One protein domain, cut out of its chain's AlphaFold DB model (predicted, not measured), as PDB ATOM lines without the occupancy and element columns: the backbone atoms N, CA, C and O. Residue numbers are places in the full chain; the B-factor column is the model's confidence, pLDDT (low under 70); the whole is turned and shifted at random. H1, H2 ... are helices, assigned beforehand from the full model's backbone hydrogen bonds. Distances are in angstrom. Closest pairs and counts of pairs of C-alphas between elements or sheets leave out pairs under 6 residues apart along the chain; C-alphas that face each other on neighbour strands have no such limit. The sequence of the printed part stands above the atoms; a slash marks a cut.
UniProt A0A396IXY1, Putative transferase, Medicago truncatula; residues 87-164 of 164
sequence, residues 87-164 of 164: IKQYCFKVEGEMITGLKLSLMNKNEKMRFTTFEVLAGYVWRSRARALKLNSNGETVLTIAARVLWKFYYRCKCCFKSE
ATOM      1  N   ILE A  87     133.584 134.414 197.888       77.94
ATOM      2  CA  ILE A  87     135.020 134.514 198.148       77.94
ATOM      3  C   ILE A  87     135.759 134.106 196.874       77.94
ATOM      4  O   ILE A  87     135.667 132.966 196.423       77.94
ATOM      5  N   LYS A  88     136.509 135.043 196.290       84.06
ATOM      6  CA  LYS A  88     137.401 134.768 195.159       84.06
ATOM      7  C   LYS A  88     138.824 134.565 195.662       84.06
ATOM      8  O   LYS A  88     139.357 135.407 196.383       84.06
ATOM      9  N   GLN A  89     139.440 133.458 195.259       86.00
ATOM     10  CA  GLN A  89     140.835 133.165 195.563       86.00
ATOM     11  C   GLN A  89     141.727 133.626 194.408       86.00
ATOM     12  O   GLN A  89     141.487 133.279 193.253       86.00
ATOM     13  N   TYR A  90     142.771 134.387 194.735       88.44
ATOM     14  CA  TYR A  90     143.773 134.858 193.781       88.44
ATOM     15  C   TYR A  90     145.165 134.420 194.234       88.44
ATOM     16  O   TYR A  90     145.495 134.505 195.417       88.44
ATOM     17  N   CYS A  91     145.985 133.979 193.282       90.56
ATOM     18  CA  CYS A  91     147.384 133.637 193.508       90.56
ATOM     19  C   CYS A  91     148.266 134.702 192.858       90.56
ATOM     20  O   CYS A  91     148.205 134.905 191.647       90.56
ATOM     21  N   PHE A  92     149.098 135.362 193.661       89.94
ATOM     22  CA  PHE A  92     150.038 136.373 193.187       89.94
ATOM     23  C   PHE A  92     151.446 135.790 193.196       89.94
ATOM     24  O   PHE A  92     151.959 135.405 194.249       89.94
ATOM     25  N   LYS A  93     152.078 135.720 192.024       92.88
ATOM     26  CA  LYS A  93     153.490 135.357 191.918       92.88
ATOM     27  C   LYS A  93     154.324 136.569 192.329       92.88
ATOM     28  O   LYS A  93     154.196 137.630 191.729       92.88
ATOM     29  N   VAL A  94     155.163 136.403 193.346       91.81
ATOM     30  CA  VAL A  94     156.088 137.443 193.804       91.81
ATOM     31  C   VAL A  94     157.511 136.963 193.566       91.81
ATOM     32  O   VAL A  94     157.922 135.935 194.103       91.81
ATOM     33  N   GLU A  95     158.249 137.690 192.736       94.44
ATOM     34  CA  GLU A  95     159.585 137.294 192.289       94.44
ATOM     35  C   GLU A  95     160.695 137.885 193.168       94.44
ATOM     36  O   GLU A  95     160.501 138.873 193.881       94.44
ATOM     37  N   GLY A  96     161.881 137.269 193.126       93.00
ATOM     38  CA  GLY A  96     163.022 137.663 193.960       93.00
ATOM     39  C   GLY A  96     163.494 139.098 193.712       93.00
ATOM     40  O   GLY A  96     163.820 139.815 194.660       93.00
ATOM     41  N   GLU A  97     163.474 139.544 192.455       93.75
ATOM     42  CA  GLU A  97     163.827 140.916 192.073       93.75
ATOM     43  C   GLU A  97     162.850 141.928 192.667       93.75
ATOM     44  O   GLU A  97     163.268 142.905 193.287       93.75
ATOM     45  N   MET A  98     161.547 141.639 192.591       92.56
ATOM     46  CA  MET A  98     160.509 142.457 193.212       92.56
ATOM     47  C   MET A  98     160.707 142.533 194.731       92.56
ATOM     48  O   MET A  98     160.701 143.624 195.292       92.56
ATOM     49  N   ILE A  99     160.960 141.407 195.408       91.62
ATOM     50  CA  ILE A  99     161.255 141.390 196.855       91.62
ATOM     51  C   ILE A  99     162.474 142.261 197.182       91.62
ATOM     52  O   ILE A  99     162.470 142.984 198.181       91.62
ATOM     53  N   THR A 100     163.513 142.194 196.354       90.50
ATOM     54  CA  THR A 100     164.743 142.971 196.533       90.50
ATOM     55  C   THR A 100     164.476 144.463 196.355       90.50
ATOM     56  O   THR A 100     164.859 145.249 197.219       90.50
ATOM     57  N   GLY A 101     163.738 144.852 195.313       89.88
ATOM     58  CA  GLY A 101     163.312 146.236 195.097       89.88
ATOM     59  C   GLY A 101     162.471 146.777 196.255       89.88
ATOM     60  O   GLY A 101     162.724 147.876 196.744       89.88
ATOM     61  N   LEU A 102     161.534 145.974 196.772       88.31
ATOM     62  CA  LEU A 102     160.727 146.343 197.938       88.31
ATOM     63  C   LEU A 102     161.599 146.559 199.180       88.31
ATOM     64  O   LEU A 102     161.415 147.551 199.881       88.31
ATOM     65  N   LYS A 103     162.574 145.679 199.439       88.06
ATOM     66  CA  LYS A 103     163.522 145.852 200.551       88.06
ATOM     67  C   LYS A 103     164.333 147.135 200.406       88.06
ATOM     68  O   LYS A 103     164.407 147.895 201.362       88.06
ATOM     69  N   LEU A 104     164.888 147.393 199.221       87.38
ATOM     70  CA  LEU A 104     165.686 148.590 198.948       87.38
ATOM     71  C   LEU A 104     164.869 149.876 199.110       87.38
ATOM     72  O   LEU A 104     165.370 150.833 199.689       87.38
ATOM     73  N   SER A 105     163.602 149.883 198.683       85.25
ATOM     74  CA  SER A 105     162.713 151.047 198.836       85.25
ATOM     75  C   SER A 105     162.455 151.449 200.294       85.25
ATOM     76  O   SER A 105     162.103 152.593 200.559       85.25
ATOM     77  N   LEU A 106     162.634 150.518 201.238       81.75
ATOM     78  CA  LEU A 106     162.445 150.740 202.673       81.75
ATOM     79  C   LEU A 106     163.745 151.117 203.396       81.75
ATOM     80  O   LEU A 106     163.707 151.504 204.562       81.75
ATOM     81  N   MET A 107     164.902 150.972 202.745       81.00
ATOM     82  CA  MET A 107     166.190 151.285 203.354       81.00
ATOM     83  C   MET A 107     166.428 152.793 203.301       81.00
ATOM     84  O   MET A 107     166.676 153.359 202.238       81.00
ATOM     85  N   ASN A 108     166.381 153.450 204.459       70.38
ATOM     86  CA  ASN A 108     166.752 154.855 204.572       70.38
ATOM     87  C   ASN A 108     168.278 154.987 204.726       70.38
ATOM     88  O   ASN A 108     168.907 154.162 205.392       70.38
ATOM     89  N   LYS A 109     168.897 156.022 204.137       61.72
ATOM     90  CA  LYS A 109     170.373 156.152 204.051       61.72
ATOM     91  C   LYS A 109     171.093 156.165 205.412       61.72
ATOM     92  O   LYS A 109     172.279 155.850 205.461       61.72
ATOM     93  N   ASN A 110     170.381 156.483 206.495       58.03
ATOM     94  CA  ASN A 110     170.948 156.651 207.834       58.03
ATOM     95  C   ASN A 110     170.620 155.515 208.823       58.03
ATOM     96  O   ASN A 110     171.090 155.566 209.956       58.03
ATOM     97  N   GLU A 111     169.878 154.470 208.428       64.94
ATOM     98  CA  GLU A 111     169.495 153.383 209.344       64.94
ATOM     99  C   GLU A 111     169.863 151.990 208.817       64.94
ATOM    100  O   GLU A 111     169.483 151.576 207.723       64.94
ATOM    101  N   LYS A 112     170.556 151.201 209.650       65.69
ATOM    102  CA  LYS A 112     170.842 149.774 209.408       65.69
ATOM    103  C   LYS A 112     169.635 148.885 209.746       65.69
ATOM    104  O   LYS A 112     169.792 147.860 210.411       65.69
ATOM    105  N   MET A 113     168.427 149.251 209.324       67.56
ATOM    106  CA  MET A 113     167.260 148.399 209.554       67.56
ATOM    107  C   MET A 113     167.251 147.257 208.530       67.56
ATOM    108  O   MET A 113     167.319 147.480 207.322       67.56
ATOM    109  N   ARG A 114     167.241 146.010 209.012       78.62
ATOM    110  CA  ARG A 114     167.201 144.805 208.171       78.62
ATOM    111  C   ARG A 114     165.825 144.170 208.283       78.62
ATOM    112  O   ARG A 114     165.376 143.898 209.388       78.62
ATOM    113  N   PHE A 115     165.211 143.889 207.138       84.25
ATOM    114  CA  PHE A 115     163.903 143.243 207.057       84.25
ATOM    115  C   PHE A 115     164.020 141.860 206.416       84.25
ATOM    116  O   PHE A 115     164.689 141.668 205.389       84.25
ATOM    117  N   THR A 116     163.330 140.882 206.989       90.56
ATOM    118  CA  THR A 116     163.129 139.576 206.364       90.56
ATOM    119  C   THR A 116     162.187 139.698 205.165       90.56
ATOM    120  O   THR A 116     161.394 140.630 205.047       90.56
ATOM    121  N   THR A 117     162.253 138.737 204.241       92.00
ATOM    122  CA  THR A 117     161.292 138.669 203.124       92.00
ATOM    123  C   THR A 117     159.854 138.567 203.636       92.00
ATOM    124  O   THR A 117     158.963 139.207 203.089       92.00
ATOM    125  N   PHE A 118     159.645 137.801 204.709       92.25
ATOM    126  CA  PHE A 118     158.335 137.643 205.325       92.25
ATOM    127  C   PHE A 118     157.784 138.971 205.856       92.25
ATOM    128  O   PHE A 118     156.656 139.312 205.526       92.25
ATOM    129  N   GLU A 119     158.571 139.742 206.612       91.25
ATOM    130  CA  GLU A 119     158.125 141.029 207.172       91.25
ATOM    131  C   GLU A 119     157.732 142.026 206.083       91.25
ATOM    132  O   GLU A 119     156.675 142.651 206.175       91.25
ATOM    133  N   VAL A 120     158.541 142.129 205.022       91.69
ATOM    134  CA  VAL A 120     158.232 143.008 203.888       91.69
ATOM    135  C   VAL A 120     156.920 142.585 203.236       91.69
ATOM    136  O   VAL A 120     156.014 143.402 203.098       91.69
ATOM    137  N   LEU A 121     156.766 141.308 202.879       93.69
ATOM    138  CA  LEU A 121     155.550 140.844 202.210       93.69
ATOM    139  C   LEU A 121     154.313 140.939 203.109       93.69
ATOM    140  O   LEU A 121     153.270 141.397 202.647       93.69
ATOM    141  N   ALA A 122     154.423 140.574 204.387       92.81
ATOM    142  CA  ALA A 122     153.330 140.680 205.347       92.81
ATOM    143  C   ALA A 122     152.863 142.136 205.501       92.81
ATOM    144  O   ALA A 122     151.663 142.403 205.419       92.81
ATOM    145  N   GLY A 123     153.797 143.085 205.632       91.44
ATOM    146  CA  GLY A 123     153.484 144.514 205.691       91.44
ATOM    147  C   GLY A 123     152.820 145.028 204.412       91.44
ATOM    148  O   GLY A 123     151.806 145.724 204.474       91.44
ATOM    149  N   TYR A 124     153.333 144.642 203.240       91.44
ATOM    150  CA  TYR A 124     152.760 145.042 201.950       91.44
ATOM    151  C   TYR A 124     151.355 144.476 201.727       91.44
ATOM    152  O   TYR A 124     150.468 145.214 201.287       91.44
ATOM    153  N   VAL A 125     151.121 143.205 202.057       92.88
ATOM    154  CA  VAL A 125     149.797 142.573 201.962       92.88
ATOM    155  C   VAL A 125     148.826 143.230 202.938       92.88
ATOM    156  O   VAL A 125     147.710 143.571 202.549       92.88
ATOM    157  N   TRP A 126     149.255 143.479 204.178       92.88
ATOM    158  CA  TRP A 126     148.424 144.132 205.185       92.88
ATOM    159  C   TRP A 126     148.018 145.551 204.762       92.88
ATOM    160  O   TRP A 126     146.827 145.868 204.753       92.88
ATOM    161  N   ARG A 127     148.978 146.364 204.299       90.31
ATOM    162  CA  ARG A 127     148.719 147.712 203.766       90.31
ATOM    163  C   ARG A 127     147.788 147.678 202.556       90.31
ATOM    164  O   ARG A 127     146.860 148.480 202.465       90.31
ATOM    165  N   SER A 128     148.017 146.748 201.630       91.62
ATOM    166  CA  SER A 128     147.184 146.585 200.431       91.62
ATOM    167  C   SER A 128     145.750 146.206 200.791       91.62
ATOM    168  O   SER A 128     144.814 146.795 200.256       91.62
ATOM    169  N   ARG A 129     145.564 145.297 201.758       90.19
ATOM    170  CA  ARG A 129     144.244 144.922 202.278       90.19
ATOM    171  C   ARG A 129     143.534 146.114 202.917       90.19
ATOM    172  O   ARG A 129     142.364 146.334 202.624       90.19
ATOM    173  N   ALA A 130     144.225 146.886 203.757       89.94
ATOM    174  CA  ALA A 130     143.639 148.061 204.400       89.94
ATOM    175  C   ALA A 130     143.159 149.101 203.371       89.94
ATOM    176  O   ALA A 130     142.037 149.594 203.472       89.94
ATOM    177  N   ARG A 131     143.967 149.365 202.334       90.81
ATOM    178  CA  ARG A 131     143.607 150.268 201.227       90.81
ATOM    179  C   ARG A 131     142.439 149.736 200.395       90.81
ATOM    180  O   ARG A 131     141.510 150.485 200.113       90.81
ATOM    181  N   ALA A 132     142.456 148.453 200.032       90.50
ATOM    182  CA  ALA A 132     141.393 147.831 199.239       90.50
ATOM    183  C   ALA A 132     140.036 147.845 199.961       90.50
ATOM    184  O   ALA A 132     139.005 148.064 199.333       90.50
ATOM    185  N   LEU A 133     140.046 147.662 201.285       87.19
ATOM    186  CA  LEU A 133     138.854 147.739 202.133       87.19
ATOM    187  C   LEU A 133     138.468 149.175 202.520       87.19
ATOM    188  O   LEU A 133     137.473 149.352 203.217       87.19
ATOM    189  N   LYS A 134     139.236 150.188 202.090       90.50
ATOM    190  CA  LYS A 134     139.042 151.604 202.446       90.50
ATOM    191  C   LYS A 134     138.885 151.807 203.959       90.50
ATOM    192  O   LYS A 134     138.006 152.540 204.407       90.50
ATOM    193  N   LEU A 135     139.715 151.117 204.746       86.50
ATOM    194  CA  LEU A 135     139.672 151.236 206.204       86.50
ATOM    195  C   LEU A 135     139.998 152.675 206.629       86.50
ATOM    196  O   LEU A 135     140.804 153.351 205.988       86.50
ATOM    197  N   ASN A 136     139.374 153.128 207.717       84.50
ATOM    198  CA  ASN A 136     139.607 154.458 208.276       84.50
ATOM    199  C   ASN A 136     141.078 154.602 208.702       84.50
ATOM    200  O   ASN A 136     141.592 153.747 209.422       84.50
ATOM    201  N   SER A 137     141.730 155.697 208.304       79.69
ATOM    202  CA  SER A 137     143.112 156.019 208.688       79.69
ATOM    203  C   SER A 137     143.306 156.139 210.199       79.69
ATOM    204  O   SER A 137     144.397 155.887 210.699       79.69
ATOM    205  N   ASN A 138     142.247 156.504 210.922       82.56
ATOM    206  CA  ASN A 138     142.258 156.677 212.373       82.56
ATOM    207  C   ASN A 138     141.733 155.435 213.111       82.56
ATOM    208  O   ASN A 138     141.681 155.431 214.338       82.56
ATOM    209  N   GLY A 139     141.295 154.408 212.374       78.50
ATOM    210  CA  GLY A 139     140.817 153.154 212.942       78.50
ATOM    211  C   GLY A 139     141.971 152.216 213.288       78.50
ATOM    212  O   GLY A 139     142.972 152.145 212.575       78.50
ATOM    213  N   GLU A 140     141.822 151.456 214.368       81.62
ATOM    214  CA  GLU A 140     142.789 150.419 214.716       81.62
ATOM    215  C   GLU A 140     142.631 149.203 213.796       81.62
ATOM    216  O   GLU A 140     141.526 148.766 213.472       81.62
ATOM    217  N   THR A 141     143.757 148.630 213.367       83.44
ATOM    218  CA  THR A 141     143.774 147.376 212.609       83.44
ATOM    219  C   THR A 141     144.799 146.429 213.213       83.44
ATOM    220  O   THR A 141     145.835 146.855 213.720       83.44
ATOM    221  N   VAL A 142     144.512 145.128 213.161       83.94
ATOM    222  CA  VAL A 142     145.365 144.095 213.755       83.94
ATOM    223  C   VAL A 142     145.860 143.152 212.664       83.94
ATOM    224  O   VAL A 142     145.075 142.632 211.870       83.94
ATOM    225  N   LEU A 143     147.172 142.919 212.643       85.31
ATOM    226  CA  LEU A 143     147.808 141.855 211.874       85.31
ATOM    227  C   LEU A 143     148.196 140.720 212.825       85.31
ATOM    228  O   LEU A 143     149.057 140.889 213.687       85.31
ATOM    229  N   THR A 144     147.578 139.553 212.656       83.69
ATOM    230  CA  THR A 144     147.912 138.350 213.427       83.69
ATOM    231  C   THR A 144     148.890 137.483 212.644       83.69
ATOM    232  O   THR A 144     148.633 137.126 211.496       83.69
ATOM    233  N   ILE A 145     150.007 137.123 213.274       86.69
ATOM    234  CA  ILE A 145     151.054 136.292 212.676       86.69
ATOM    235  C   ILE A 145     151.217 135.036 213.527       86.69
ATOM    236  O   ILE A 145     151.487 135.123 214.724       86.69
ATOM    237  N   ALA A 146     151.072 133.867 212.905       86.00
ATOM    238  CA  ALA A 146     151.385 132.602 213.550       86.00
ATOM    239  C   ALA A 146     152.909 132.438 213.642       86.00
ATOM    240  O   ALA A 146     153.611 132.502 212.633       86.00
ATOM    241  N   ALA A 147     153.417 132.213 214.851       82.88
ATOM    242  CA  ALA A 147     154.829 131.962 215.098       82.88
ATOM    243  C   ALA A 147     155.020 130.535 215.609       82.88
ATOM    244  O   ALA A 147     154.276 130.057 216.465       82.88
ATOM    245  N   ARG A 148     156.051 129.857 215.103       79.94
ATOM    246  CA  ARG A 148     156.430 128.538 215.602       79.94
ATOM    247  C   ARG A 148     157.115 128.693 216.955       79.94
ATOM    248  O   ARG A 148     158.206 129.253 217.032       79.94
ATOM    249  N   VAL A 149     156.518 128.138 218.004       71.31
ATOM    250  CA  VAL A 149     157.124 128.108 219.340       71.31
ATOM    251  C   VAL A 149     157.789 126.751 219.553       71.31
ATOM    252  O   VAL A 149     157.244 125.847 220.176       71.31
ATOM    253  N   LEU A 150     158.996 126.601 219.016       60.47
ATOM    254  CA  LEU A 150     159.943 125.620 219.534       60.47
ATOM    255  C   LEU A 150     160.671 126.309 220.684       60.47
ATOM    256  O   LEU A 150     161.479 127.185 220.426       60.47
ATOM    257  N   TRP A 151     160.313 125.992 221.928       42.97
ATOM    258  CA  TRP A 151     161.091 126.240 223.149       42.97
ATOM    259  C   TRP A 151     162.094 127.416 223.150       42.97
ATOM    260  O   TRP A 151     163.182 127.328 222.591       42.97
ATOM    261  N   LYS A 152     161.748 128.444 223.950       37.44
ATOM    262  CA  LYS A 152     162.402 129.757 224.141       37.44
ATOM    263  C   LYS A 152     162.280 130.664 222.919       37.44
ATOM    264  O   LYS A 152     163.126 130.569 222.065       37.44
ATOM    265  N   PHE A 153     161.306 131.574 222.887       31.55
ATOM    266  CA  PHE A 153     161.495 132.980 222.476       31.55
ATOM    267  C   PHE A 153     160.197 133.759 222.749       31.55
ATOM    268  O   PHE A 153     159.135 133.439 222.222       31.55
ATOM    269  N   TYR A 154     160.289 134.777 223.605       28.30
ATOM    270  CA  TYR A 154     159.287 135.835 223.731       28.30
ATOM    271  C   TYR A 154     159.568 136.844 222.614       28.30
ATOM    272  O   TYR A 154     160.618 137.483 222.638       28.30
ATOM    273  N   TYR A 155     158.651 137.024 221.664       32.94
ATOM    274  CA  TYR A 155     158.683 138.186 220.777       32.94
ATOM    275  C   TYR A 155     157.587 139.157 221.200       32.94
ATOM    276  O   TYR A 155     156.399 138.857 221.121       32.94
ATOM    277  N   ARG A 156     157.999 140.341 221.657       25.11
ATOM    278  CA  ARG A 156     157.121 141.498 221.827       25.11
ATOM    279  C   ARG A 156     157.327 142.384 220.606       25.11
ATOM    280  O   ARG A 156     158.186 143.258 220.616       25.11
ATOM    281  N   CYS A 157     156.590 142.114 219.535       29.55
ATOM    282  CA  CYS A 157     156.636 142.957 218.348       29.55
ATOM    283  C   CYS A 157     155.676 144.140 218.550       29.55
ATOM    284  O   CYS A 157     154.461 143.962 218.538       29.55
ATOM    285  N   LYS A 158     156.214 145.339 218.799       27.31
ATOM    286  CA  LYS A 158     155.478 146.604 218.653       27.31
ATOM    287  C   LYS A 158     155.888 147.206 217.313       27.31
ATOM    288  O   LYS A 158     156.839 147.976 217.257       27.31
ATOM    289  N   CYS A 159     155.188 146.853 216.243       31.28
ATOM    290  CA  CYS A 159     155.307 147.572 214.979       31.28
ATOM    291  C   CYS A 159     154.094 148.494 214.831       31.28
ATOM    292  O   CYS A 159     153.043 148.063 214.369       31.28
ATOM    293  N   CYS A 160     154.245 149.759 215.230       28.56
ATOM    294  CA  CYS A 160     153.379 150.835 214.753       28.56
ATOM    295  C   CYS A 160     153.988 151.366 213.454       28.56
ATOM    296  O   CYS A 160     154.997 152.064 213.496       28.56
ATOM    297  N   PHE A 161     153.394 151.035 212.308       35.88
ATOM    298  CA  PHE A 161     153.691 151.730 211.057       35.88
ATOM    299  C   PHE A 161     152.718 152.901 210.927       35.88
ATOM    300  O   PHE A 161     151.514 152.689 210.806       35.88
ATOM    301  N   LYS A 162     153.233 154.135 210.988       25.42
ATOM    302  CA  LYS A 162     152.467 155.321 210.588       25.42
ATOM    303  C   LYS A 162     152.302 155.296 209.071       25.42
ATOM    304  O   LYS A 162     153.263 155.042 208.348       25.42
ATOM    305  N   SER A 163     151.077 155.514 208.611       28.47
ATOM    306  CA  SER A 163     150.778 155.737 207.202       28.47
ATOM    307  C   SER A 163     151.239 157.136 206.800       28.47
ATOM    308  O   SER A 163     150.698 158.114 207.315       28.47
ATOM    309  N   GLU A 164     152.185 157.207 205.873       32.41
ATOM    310  CA  GLU A 164     152.330 158.324 204.934       32.41
ATOM    311  C   GLU A 164     151.938 157.834 203.532       32.41
ATOM    312  O   GLU A 164     152.182 156.637 203.214       32.41
TER     313      GLU A 164
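This is residues 87 to 164 of the 164 residues of the protein "Putative transferase" of Medicago truncatula (UniProt A0A396IXY1). Little regular structure: two helices set crosswise, with H1 across the end of H2 where H2 begins, and a long stretch without a named element, residues 133 to 164, folding back past H2. Four stretches stick out: residues 87 to 93, residues 108 to 113, residues 131 to 136, of which 131 and 132 belong to H2, and residues 148 to 154. The printed part has 78 residues with H1, then H2, and no named strand; the class is all helix, with 27 residues in named elements. It is loose, with a radius of gyration of the C-alphas of 14.9 A and spans of 37 by 31 by 29 A.

H2, residues 117 to 132, touches H1, residues 96 to 106, with its residues 117 to 121 alone. The closest C-alphas, those of Ile 99 and Thr 117, are 6.8 A apart. Their lines are about perpendicular, at 76 degrees. In both helices every O i to N i+4 pair is within hydrogen-bond range.

H2 measures 22.2 A from C-alpha 117 at (161.292, 138.669, 203.124) to C-alpha 132. H1 measures 15.7 A, beginning at (163.022, 137.663, 193.960).

The C-alphas farthest apart, Ile 87 and Asn 110, are 43.3 A apart. The printed part has no cut, and the link from H1 to H2 is short. The model's pLDDT is under 70 at residues 109 to 113 and 150 to 164.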